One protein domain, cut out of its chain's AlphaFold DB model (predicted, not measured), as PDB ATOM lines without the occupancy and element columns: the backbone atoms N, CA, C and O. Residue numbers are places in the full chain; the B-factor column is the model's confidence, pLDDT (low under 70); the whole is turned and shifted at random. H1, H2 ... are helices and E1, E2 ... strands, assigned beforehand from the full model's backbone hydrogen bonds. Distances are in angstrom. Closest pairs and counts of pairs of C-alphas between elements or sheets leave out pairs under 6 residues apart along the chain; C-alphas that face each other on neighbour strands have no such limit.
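This is residues 2 to 78 of the 179 residues of an uncharacterized protein of Siphonobacter sp. BAB-5385 (UniProt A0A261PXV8). Two helices side by side, the hairpin H3 and H4, make one layer, and H1 and H2 pack on one side of it, H1 on H4 and H2 crossing H3. The small strand hairpin E1 and E2 covers the end of this body beside H4 and H1. The 77 printed residues run H1, E1, E2, H2, H3, H4, mostly helix, with an antiparallel sheet of order E1 - E2. The whole is compact, with a radius of gyration of the C-alphas of 11.4 A and spans of 32 by 23 by 19 A.

Find C-alpha 2 at (30.986, 53.319, -12.655); from there H1 runs to residue 10, 12.1 A. E1 is residues 12 to 14 and E2 residues 17 to 19. H2, residues 24 to 37, covers 19.9 A; H3, residues 45 to 60, covers 22.5 A. H4, residues 65 to 76, covers 16.1 A and ends at C-alpha 76, (28.917, 48.996, -24.499).

H1 touches H4, closest C-alphas Trp 4 and Ala 73 at 5.5 A, opposite ways at a tilt of 36 degrees, only just steep. H2 touches H1 with residues 24 to 27 alone, closest C-alphas Pro 24 and Ser 9 at 4.5 A. In the E1 and E2 hairpin, N 14 and O 17 are within hydrogen-bond range at 2.9 A. The closest C-alphas of E2 and H4, Gln 17 and Ala 76, are 5.3 A apart. With residues 30 to 35 alone H2 touches H3, closest C-alphas Ala 34 and Ser 51 at 5.0 A, at a steep tilt of 68 degrees, only just short of perpendicular. H3 and H4, a helical hairpin, touch at Ala 56 and His 67, their closest C-alphas, 5.0 A, at a shallow tilt of 18 degrees, opposite ways. H1 and H3 are apart. In H1, H2, H3 and H4 every O i to N i+4 pair is within hydrogen-bond range.

Look to Gly 16 and Ser 41 for the two C-alphas farthest apart, 33.4 A. The printed part has no cut and no long link. pLDDT is under 70 at residues 15 to 17 and 46 to 47.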
ATOM      1  N   ASN A   2      32.348  52.883 -13.013       76.38
ATOM      2  CA  ASN A   2      30.986  53.319 -12.655       76.38
ATOM      3  C   ASN A   2      29.933  53.137 -13.765       76.38
ATOM      4  O   ASN A   2      28.800  52.766 -13.476       76.38
ATOM      5  N   LYS A   3      30.295  53.354 -15.039       82.62
ATOM      6  CA  LYS A   3      29.334  53.237 -16.149       82.62
ATOM      7  C   LYS A   3      28.957  51.789 -16.461       82.62
ATOM      8  O   LYS A   3      27.782  51.510 -16.655       82.62
ATOM      9  N   TRP A   4      29.936  50.883 -16.471       85.94
ATOM     10  CA  TRP A   4      29.694  49.452 -16.671       85.94
ATOM     11  C   TRP A   4      28.758  48.898 -15.590       85.94
ATOM     12  O   TRP A   4      27.726  48.316 -15.909       85.94
ATOM     13  N   PHE A   5      29.059  49.171 -14.318       85.81
ATOM     14  CA  PHE A   5      28.258  48.676 -13.197       85.81
ATOM     15  C   PHE A   5      26.815  49.195 -13.240       85.81
ATOM     16  O   PHE A   5      25.872  48.446 -12.986       85.81
ATOM     17  N   HIS A   6      26.636  50.464 -13.620       86.56
ATOM     18  CA  HIS A   6      25.314  51.036 -13.850       86.56
ATOM     19  C   HIS A   6      24.559  50.284 -14.955       86.56
ATOM     20  O   HIS A   6      23.402  49.928 -14.760       86.56
ATOM     21  N   LEU A   7      25.195  50.012 -16.099       84.69
ATOM     22  CA  LEU A   7      24.559  49.294 -17.213       84.69
ATOM     23  C   LEU A   7      24.147  47.870 -16.827       84.69
ATOM     24  O   LEU A   7      23.053  47.448 -17.176       84.69
ATOM     25  N   VAL A   8      24.973  47.152 -16.066       87.44
ATOM     26  CA  VAL A   8      24.626  45.807 -15.578       87.44
ATOM     27  C   VAL A   8      23.469  45.866 -14.568       87.44
ATOM     28  O   VAL A   8      22.543  45.059 -14.626       87.44
ATOM     29  N   SER A   9      23.476  46.851 -13.667       87.19
ATOM     30  CA  SER A   9      22.489  46.947 -12.582       87.19
ATOM     31  C   SER A   9      21.109  47.402 -13.055       87.19
ATOM     32  O   SER A   9      20.105  46.814 -12.663       87.19
ATOM     33  N   THR A  10      21.045  48.457 -13.870       84.94
ATOM     34  CA  THR A  10      19.779  49.097 -14.274       84.94
ATOM     35  C   THR A  10      19.430  48.873 -15.739       84.94
ATOM     36  O   THR A  10      18.326  49.214 -16.154       84.94
ATOM     37  N   GLY A  11      20.353  48.333 -16.537       80.69
ATOM     38  CA  GLY A  11      20.201  48.245 -17.985       80.69
ATOM     39  C   GLY A  11      20.335  49.601 -18.674       80.69
ATOM     40  O   GLY A  11      20.619  50.633 -18.049       80.69
ATOM     41  N   GLY A  12      20.131  49.586 -19.988       81.38
ATOM     42  CA  GLY A  12      20.056  50.777 -20.829       81.38
ATOM     43  C   GLY A  12      20.914  50.684 -22.085       81.38
ATOM     44  O   GLY A  12      21.654  49.723 -22.299       81.38
ATOM     45  N   THR A  13      20.826  51.725 -22.906       76.06
ATOM     46  CA  THR A  13      21.578  51.821 -24.158       76.06
ATOM     47  C   THR A  13      22.787  52.727 -23.981       76.06
ATOM     48  O   THR A  13      22.672  53.850 -23.485       76.06
ATOM     49  N   PHE A  14      23.959  52.269 -24.407       75.00
ATOM     50  CA  PHE A  14      25.176  53.073 -24.418       75.00
ATOM     51  C   PHE A  14      26.020  52.725 -25.647       75.00
ATOM     52  O   PHE A  14      26.155  51.554 -25.985       75.00
ATOM     53  N   ASN A  15      26.528  53.740 -26.358       68.12
ATOM     54  CA  ASN A  15      27.249  53.576 -27.633       68.12
ATOM     55  C   ASN A  15      26.518  52.682 -28.663       68.12
ATOM     56  O   ASN A  15      27.130  51.873 -29.353       68.12
ATOM     57  N   GLY A  16      25.184  52.787 -28.739       68.88
ATOM     58  CA  GLY A  16      24.356  51.977 -29.646       68.88
ATOM     59  C   GLY A  16      24.168  50.512 -29.226       68.88
ATOM     60  O   GLY A  16      23.455  49.783 -29.908       68.88
ATOM     61  N   GLN A  17      24.754  50.089 -28.101       67.56
ATOM     62  CA  GLN A  17      24.578  48.760 -27.516       67.56
ATOM     63  C   GLN A  17      23.484  48.789 -26.453       67.56
ATOM     64  O   GLN A  17      23.540  49.614 -25.542       67.56
ATOM     65  N   ASN A  18      22.509  47.886 -26.553       74.62
ATOM     66  CA  ASN A  18      21.479  47.713 -25.530       74.62
ATOM     67  C   ASN A  18      21.902  46.639 -24.521       74.62
ATOM     68  O   ASN A  18      22.216  45.513 -24.909       74.62
ATOM     69  N   VAL A  19      21.878  46.981 -23.234       81.31
ATOM     70  CA  VAL A  19      22.235  46.086 -22.131       81.31
ATOM     71  C   VAL A  19      20.984  45.759 -21.325       81.31
ATOM     72  O   VAL A  19      20.323  46.656 -20.793       81.31
ATOM     73  N   ASN A  20      20.680  44.466 -21.208       80.12
ATOM     74  CA  ASN A  20      19.611  43.986 -20.337       80.12
ATOM     75  C   ASN A  20      20.067  44.050 -18.874       80.12
ATOM     76  O   ASN A  20      21.161  43.596 -18.545       80.12
ATOM     77  N   ALA A  21      19.226  44.607 -18.004       83.75
ATOM     78  CA  ALA A  21      19.513  44.701 -16.578       83.75
ATOM     79  C   ALA A  21      19.454  43.324 -15.906       83.75
ATOM     80  O   ALA A  21      18.560  42.533 -16.204       83.75
ATOM     81  N   ILE A  22      20.339  43.087 -14.939       88.06
ATOM     82  CA  ILE A  22      20.278  41.910 -14.048       88.06
ATOM     83  C   ILE A  22      19.867  42.289 -12.621       88.06
ATOM     84  O   ILE A  22      19.666  41.431 -11.767       88.06
ATOM     85  N   GLY A  23      19.722  43.590 -12.360       88.69
ATOM     86  CA  GLY A  23      19.388  44.135 -11.054       88.69
ATOM     87  C   GLY A  23      20.615  44.379 -10.165       88.69
ATOM     88  O   GLY A  23      21.670  43.764 -10.343       88.69
ATOM     89  N   PRO A  24      20.491  45.276  -9.171       87.25
ATOM     90  CA  PRO A  24      21.608  45.685  -8.323       87.25
ATOM     91  C   PRO A  24      22.135  44.547  -7.441       87.25
ATOM     92  O   PRO A  24      23.341  44.454  -7.247       87.25
ATOM     93  N   HIS A  25      21.266  43.656  -6.951       89.88
ATOM     94  CA  HIS A  25      21.673  42.534  -6.098       89.88
ATOM     95  C   HIS A  25      22.581  41.546  -6.846       89.88
ATOM     96  O   HIS A  25      23.662  41.217  -6.362       89.88
ATOM     97  N   ALA A  26      22.186  41.131  -8.055       86.88
ATOM     98  CA  ALA A  26      22.995  40.236  -8.883       86.88
ATOM     99  C   ALA A  26      24.306  40.910  -9.320       86.88
ATOM    100  O   ALA A  26      25.380  40.318  -9.229       86.88
ATOM    101  N   ALA A  27      24.249  42.190  -9.710       89.50
ATOM    102  CA  ALA A  27      25.440  42.957 -10.071       89.50
ATOM    103  C   ALA A  27      26.447  43.060  -8.910       89.50
ATOM    104  O   ALA A  27      27.649  42.878  -9.110       89.50
ATOM    105  N   GLN A  28      25.969  43.318  -7.689       91.19
ATOM    106  CA  GLN A  28      26.803  43.355  -6.486       91.19
ATOM    107  C   GLN A  28      27.419  41.990  -6.180       91.19
ATOM    108  O   GLN A  28      28.609  41.926  -5.878       91.19
ATOM    109  N   GLN A  29      26.646  40.907  -6.299       91.69
ATOM    110  CA  GLN A  29      27.129  39.549  -6.055       91.69
ATOM    111  C   GLN A  29      28.279  39.174  -7.000       91.69
ATOM    112  O   GLN A  29      29.304  38.663  -6.547       91.69
ATOM    113  N   ILE A  30      28.154  39.503  -8.291       91.56
ATOM    114  CA  ILE A  30      29.203  39.277  -9.300       91.56
ATOM    115  C   ILE A  30      30.467  40.066  -8.959       91.56
ATOM    116  O   ILE A  30      31.566  39.515  -8.976       91.56
ATOM    117  N   VAL A  31      30.329  41.355  -8.636       90.62
ATOM    118  CA  VAL A  31      31.478  42.209  -8.299       90.62
ATOM    119  C   VAL A  31      32.162  41.735  -7.019       90.62
ATOM    120  O   VAL A  31      33.389  41.684  -6.972       90.62
ATOM    121  N   TYR A  32      31.393  41.354  -6.000       90.94
ATOM    122  CA  TYR A  32      31.929  40.836  -4.747       90.94
ATOM    123  C   TYR A  32      32.717  39.540  -4.966       90.94
ATOM    124  O   TYR A  32      33.851  39.423  -4.508       90.94
ATOM    125  N   TRP A  33      32.161  38.595  -5.729       88.81
ATOM    126  CA  TRP A  33      32.850  37.347  -6.058       88.81
ATOM    127  C   TRP A  33      34.115  37.579  -6.887       88.81
ATOM    128  O   TRP A  33      35.143  36.956  -6.623       88.81
ATOM    129  N   ALA A  34      34.065  38.513  -7.843       89.38
ATOM    130  CA  ALA A  34      35.221  38.910  -8.639       89.38
ATOM    131  C   ALA A  34      36.343  39.506  -7.777       89.38
ATOM    132  O   ALA A  34      37.507  39.146  -7.944       89.38
ATOM    133  N   LEU A  35      35.994  40.382  -6.831       87.19
ATOM    134  CA  LEU A  35      36.948  40.972  -5.892       87.19
ATOM    135  C   LEU A  35      37.563  39.931  -4.956       87.19
ATOM    136  O   LEU A  35      38.753  40.002  -4.680       87.19
ATOM    137  N   ALA A  36      36.762  38.976  -4.483       88.06
ATOM    138  CA  ALA A  36      37.209  37.981  -3.516       88.06
ATOM    139  C   ALA A  36      38.092  36.880  -4.129       88.06
ATOM    140  O   ALA A  36      39.008  36.407  -3.461       88.06
ATOM    141  N   ASN A  37      37.826  36.463  -5.373       78.00
ATOM    142  CA  ASN A  37      38.464  35.278  -5.964       78.00
ATOM    143  C   ASN A  37      39.452  35.584  -7.098       78.00
ATOM    144  O   ASN A  37      40.318  34.758  -7.380       78.00
ATOM    145  N   TYR A  38      39.332  36.739  -7.760       73.50
ATOM    146  CA  TYR A  38      40.028  36.992  -9.029       73.50
ATOM    147  C   TYR A  38      40.852  38.282  -9.065       73.50
ATOM    148  O   TYR A  38      41.776  38.378  -9.872       73.50
ATOM    149  N   LEU A  39      40.549  39.270  -8.219       75.88
ATOM    150  CA  LEU A  39      41.273  40.543  -8.183       75.88
ATOM    151  C   LEU A  39      42.267  40.608  -7.021       75.88
ATOM    152  O   LEU A  39      42.051  40.064  -5.944       75.88
ATOM    153  N   GLN A  40      43.370  41.313  -7.253       76.69
ATOM    154  CA  GLN A  40      44.444  41.568  -6.298       76.69
ATOM    155  C   GLN A  40      44.776  43.068  -6.280       76.69
ATOM    156  O   GLN A  40      44.320  43.828  -7.133       76.69
ATOM    157  N   SER A  41      45.607  43.516  -5.331       74.31
ATOM    158  CA  SER A  41      45.924  44.943  -5.124       74.31
ATOM    159  C   SER A  41      46.514  45.673  -6.344       74.31
ATOM    160  O   SER A  41      46.488  46.898  -6.374       74.31
ATOM    161  N   GLN A  42      47.024  44.942  -7.343       76.75
ATOM    162  CA  GLN A  42      47.615  45.472  -8.582       76.75
ATOM    163  C   GLN A  42      46.763  45.226  -9.839       76.75
ATOM    164  O   GLN A  42      47.227  45.463 -10.953       76.75
ATOM    165  N   SER A  43      45.537  44.718  -9.686       71.88
ATOM    166  CA  SER A  43      44.672  44.403 -10.820       71.88
ATOM    167  C   SER A  43      44.313  45.645 -11.632       71.88
ATOM    168  O   SER A  43      43.930  46.690 -11.105       71.88
ATOM    169  N   THR A  44      44.414  45.503 -12.946       76.44
ATOM    170  CA  THR A  44      44.105  46.541 -13.919       76.44
ATOM    171  C   THR A  44      42.628  46.519 -14.315       76.44
ATOM    172  O   THR A  44      41.841  45.650 -13.936       76.44
ATOM    173  N   TYR A  45      42.238  47.485 -15.145       71.62
ATOM    174  CA  TYR A  45      40.896  47.550 -15.721       71.62
ATOM    175  C   TYR A  45      40.555  46.336 -16.606       71.62
ATOM    176  O   TYR A  45      39.400  45.920 -16.672       71.62
ATOM    177  N   SER A  46      41.557  45.743 -17.258       68.50
ATOM    178  CA  SER A  46      41.393  44.531 -18.066       68.50
ATOM    179  C   SER A  46      41.175  43.294 -17.192       68.50
ATOM    180  O   SER A  46      40.333  42.456 -17.516       68.50
ATOM    181  N   ASP A  47      41.864  43.215 -16.051       69.75
ATOM    182  CA  ASP A  47      41.697  42.120 -15.088       69.75
ATOM    183  C   ASP A  47      40.301  42.157 -14.468       69.75
ATOM    184  O   ASP A  47      39.634  41.131 -14.389       69.75
ATOM    185  N   ALA A  48      39.808  43.357 -14.140       77.12
ATOM    186  CA  ALA A  48      38.443  43.588 -13.668       77.12
ATOM    187  C   ALA A  48      37.361  43.082 -14.631       77.12
ATOM    188  O   ALA A  48      36.298  42.595 -14.226       77.12
ATOM    189  N   ARG A  49      37.617  43.211 -15.929       80.88
ATOM    190  CA  ARG A  49      36.721  42.720 -16.966       80.88
ATOM    191  C   ARG A  49      36.705  41.200 -17.003       80.88
ATOM    192  O   ARG A  49      35.628  40.609 -16.956       80.88
ATOM    193  N   TRP A  50      37.876  40.571 -17.031       79.38
ATOM    194  CA  TRP A  50      37.964  39.115 -17.014       79.38
ATOM    195  C   TRP A  50      37.373  38.522 -15.727       79.38
ATOM    196  O   TRP A  50      36.554  37.609 -15.791       79.38
ATOM    197  N   SER A  51      37.683  39.108 -14.568       80.12
ATOM    198  CA  SER A  51      37.212  38.640 -13.263       80.12
ATOM    199  C   SER A  51      35.696  38.715 -13.105       80.12
ATOM    200  O   SER A  51      35.093  37.828 -12.512       80.12
ATOM    201  N   THR A  52      35.058  39.772 -13.617       87.56
ATOM    202  CA  THR A  52      33.594  39.930 -13.525       87.56
ATOM    203  C   THR A  52      32.859  39.000 -14.483       87.56
ATOM    204  O   THR A  52      31.800  38.486 -14.132       87.56
ATOM    205  N   MET A  53      33.428  38.724 -15.660       84.44
ATOM    206  CA  MET A  53      32.913  37.696 -16.564       84.44
ATOM    207  C   MET A  53      33.042  36.293 -15.963       84.44
ATOM    208  O   MET A  53      32.064  35.547 -15.956       84.44
ATOM    209  N   ALA A  54      34.216  35.959 -15.415       77.31
ATOM    210  CA  ALA A  54      34.461  34.685 -14.741       77.31
ATOM    211  C   ALA A  54      33.514  34.500 -13.547       77.31
ATOM    212  O   ALA A  54      32.816  33.497 -13.469       77.31
ATOM    213  N   ALA A  55      33.374  35.519 -12.695       85.12
ATOM    214  CA  ALA A  55      32.434  35.494 -11.580       85.12
ATOM    215  C   ALA A  55      30.981  35.267 -12.026       85.12
ATOM    216  O   ALA A  55      30.270  34.463 -11.429       85.12
ATOM    217  N   ALA A  56      30.528  35.940 -13.088       87.88
ATOM    218  CA  ALA A  56      29.178  35.738 -13.609       87.88
ATOM    219  C   ALA A  56      28.972  34.311 -14.146       87.88
ATOM    220  O   ALA A  56      27.922  33.717 -13.902       87.88
ATOM    221  N   ARG A  57      29.983  33.750 -14.823       84.12
ATOM    222  CA  ARG A  57      29.987  32.357 -15.286       84.12
ATOM    223  C   ARG A  57      29.926  31.368 -14.122       84.12
ATOM    224  O   ARG A  57      29.180  30.401 -14.214       84.12
ATOM    225  N   ASP A  58      30.667  31.609 -13.046       80.69
ATOM    226  CA  ASP A  58      30.705  30.701 -11.895       80.69
ATOM    227  C   ASP A  58      29.401  30.716 -11.094       80.69
ATOM    228  O   ASP A  58      28.934  29.670 -10.655       80.69
ATOM    229  N   ILE A  59      28.814  31.902 -10.896       88.81
ATOM    230  CA  ILE A  59      27.616  32.062 -10.063       88.81
ATOM    231  C   ILE A  59      26.354  31.631 -10.816       88.81
ATOM    232  O   ILE A  59      25.490  30.975 -10.240       88.81
ATOM    233  N   TYR A  60      26.224  32.021 -12.089       84.00
ATOM    234  CA  TYR A  60      24.975  31.879 -12.848       84.00
ATOM    235  C   TYR A  60      25.070  30.905 -14.025       84.00
ATOM    236  O   TYR A  60      24.050  30.558 -14.620       84.00
ATOM    237  N   GLY A  61      26.274  30.433 -14.348       78.81
ATOM    238  CA  GLY A  61      26.525  29.520 -15.451       78.81
ATOM    239  C   GLY A  61      26.980  30.219 -16.729       78.81
ATOM    240  O   GLY A  61      26.728  31.400 -16.990       78.81
ATOM    241  N   GLU A  62      27.669  29.451 -17.568       78.88
ATOM    242  CA  GLU A  62      28.132  29.932 -18.860       78.88
ATOM    243  C   GLU A  62      26.952  30.315 -19.752       78.88
ATOM    244  O   GLU A  62      26.035  29.539 -20.009       78.88
ATOM    245  N   CYS A  63      26.987  31.557 -20.221       79.88
ATOM    246  CA  CYS A  63      25.979  32.127 -21.110       79.88
ATOM    247  C   CYS A  63      24.566  32.226 -20.535       79.88
ATOM    248  O   CYS A  63      23.610  32.339 -21.309       79.88
ATOM    249  N   SER A  64      24.455  32.308 -19.207       84.25
ATOM    250  CA  SER A  64      23.249  32.764 -18.517       84.25
ATOM    251  C   SER A  64      22.877  34.205 -18.898       84.25
ATOM    252  O   SER A  64      23.651  34.932 -19.534       84.25
ATOM    253  N   ASN A  65      21.686  34.647 -18.490       84.25
ATOM    254  CA  ASN A  65      21.242  36.026 -18.708       84.25
ATOM    255  C   ASN A  65      22.195  37.035 -18.048       84.25
ATOM    256  O   ASN A  65      22.509  38.069 -18.636       84.25
ATOM    257  N   GLU A  66      22.713  36.694 -16.871       86.50
ATOM    258  CA  GLU A  66      23.635  37.503 -16.085       86.50
ATOM    259  C   GLU A  66      25.013  37.586 -16.733       86.50
ATOM    260  O   GLU A  66      25.558  38.680 -16.897       86.50
ATOM    261  N   HIS A  67      25.539  36.448 -17.195       84.38
ATOM    262  CA  HIS A  67      26.794  36.408 -17.940       84.38
ATOM    263  C   HIS A  67      26.706  37.241 -19.229       84.38
ATOM    264  O   HIS A  67      27.583  38.061 -19.513       84.38
ATOM    265  N   ARG A  68      25.606  37.103 -19.983       83.44
ATOM    266  CA  ARG A  68      25.361  37.874 -21.214       83.44
ATOM    267  C   ARG A  68      25.245  39.375 -20.947       83.44
ATOM    268  O   ARG A  68      25.786  40.165 -21.718       83.44
ATOM    269  N   ALA A  69      24.575  39.782 -19.871       83.56
ATOM    270  CA  ALA A  69      24.450  41.190 -19.499       83.56
ATOM    271  C   ALA A  69      25.799  41.813 -19.114       83.56
ATOM    272  O   ALA A  69      26.100  42.933 -19.527       83.56
ATOM    273  N   VAL A  70      26.643  41.073 -18.387       86.00
ATOM    274  CA  VAL A  70      28.012  41.486 -18.050       86.00
ATOM    275  C   VAL A  70      28.854  41.705 -19.310       86.00
ATOM    276  O   VAL A  70      29.488  42.754 -19.445       86.00
ATOM    277  N   ILE A  71      28.811  40.761 -20.256       82.38
ATOM    278  CA  ILE A  71      29.481  40.870 -21.563       82.38
ATOM    279  C   ILE A  71      28.966  42.090 -22.338       82.38
ATOM    280  O   ILE A  71      29.757  42.908 -22.807       82.38
ATOM    281  N   ALA A  72      27.644  42.247 -22.448       79.44
ATOM    282  CA  ALA A  72      27.022  43.349 -23.178       79.44
ATOM    283  C   ALA A  72      27.397  44.714 -22.582       79.44
ATOM    284  O   ALA A  72      27.694  45.653 -23.319       79.44
ATOM    285  N   ALA A  73      27.448  44.822 -21.254       83.31
ATOM    286  CA  ALA A  73      27.880  46.038 -20.582       83.31
ATOM    287  C   ALA A  73      29.356  46.362 -20.843       83.31
ATOM    288  O   ALA A  73      29.688  47.536 -21.012       83.31
ATOM    289  N   TRP A  74      30.240  45.355 -20.894       82.12
ATOM    290  CA  TRP A  74      31.650  45.552 -21.255       82.12
ATOM    291  C   TRP A  74      31.791  46.010 -22.710       82.12
ATOM    292  O   TRP A  74      32.487  46.988 -22.988       82.12
ATOM    293  N   ASN A  75      31.032  45.400 -23.619       77.19
ATOM    294  CA  ASN A  75      30.990  45.798 -25.025       77.19
ATOM    295  C   ASN A  75      30.487  47.236 -25.203       77.19
ATOM    296  O   ASN A  75      31.070  48.001 -25.967       77.19
ATOM    297  N   ALA A  76      29.461  47.642 -24.449       74.31
ATOM    298  CA  ALA A  76      28.917  48.996 -24.499       74.31
ATOM    299  C   ALA A  76      29.956  50.068 -24.121       74.31
ATOM    300  O   ALA A  76      29.970  51.156 -24.696       74.31
ATOM    301  N   VAL A  77      30.873  49.767 -23.196       78.00
ATOM    302  CA  VAL A  77      31.970  50.677 -22.817       78.00
ATOM    303  C   VAL A  77      33.215  50.535 -23.707       78.00
ATOM    304  O   VAL A  77      34.297  50.952 -23.302       78.00
ATOM    305  N   ASN A  78      33.058  49.990 -24.921       71.69
ATOM    306  CA  ASN A  78      34.115  49.736 -25.909       71.69
ATOM    307  C   ASN A  78      35.204  48.760 -25.425       71.69
ATOM    308  O   ASN A  78      36.354  48.836 -25.850       71.69
TER     309      ASN A  78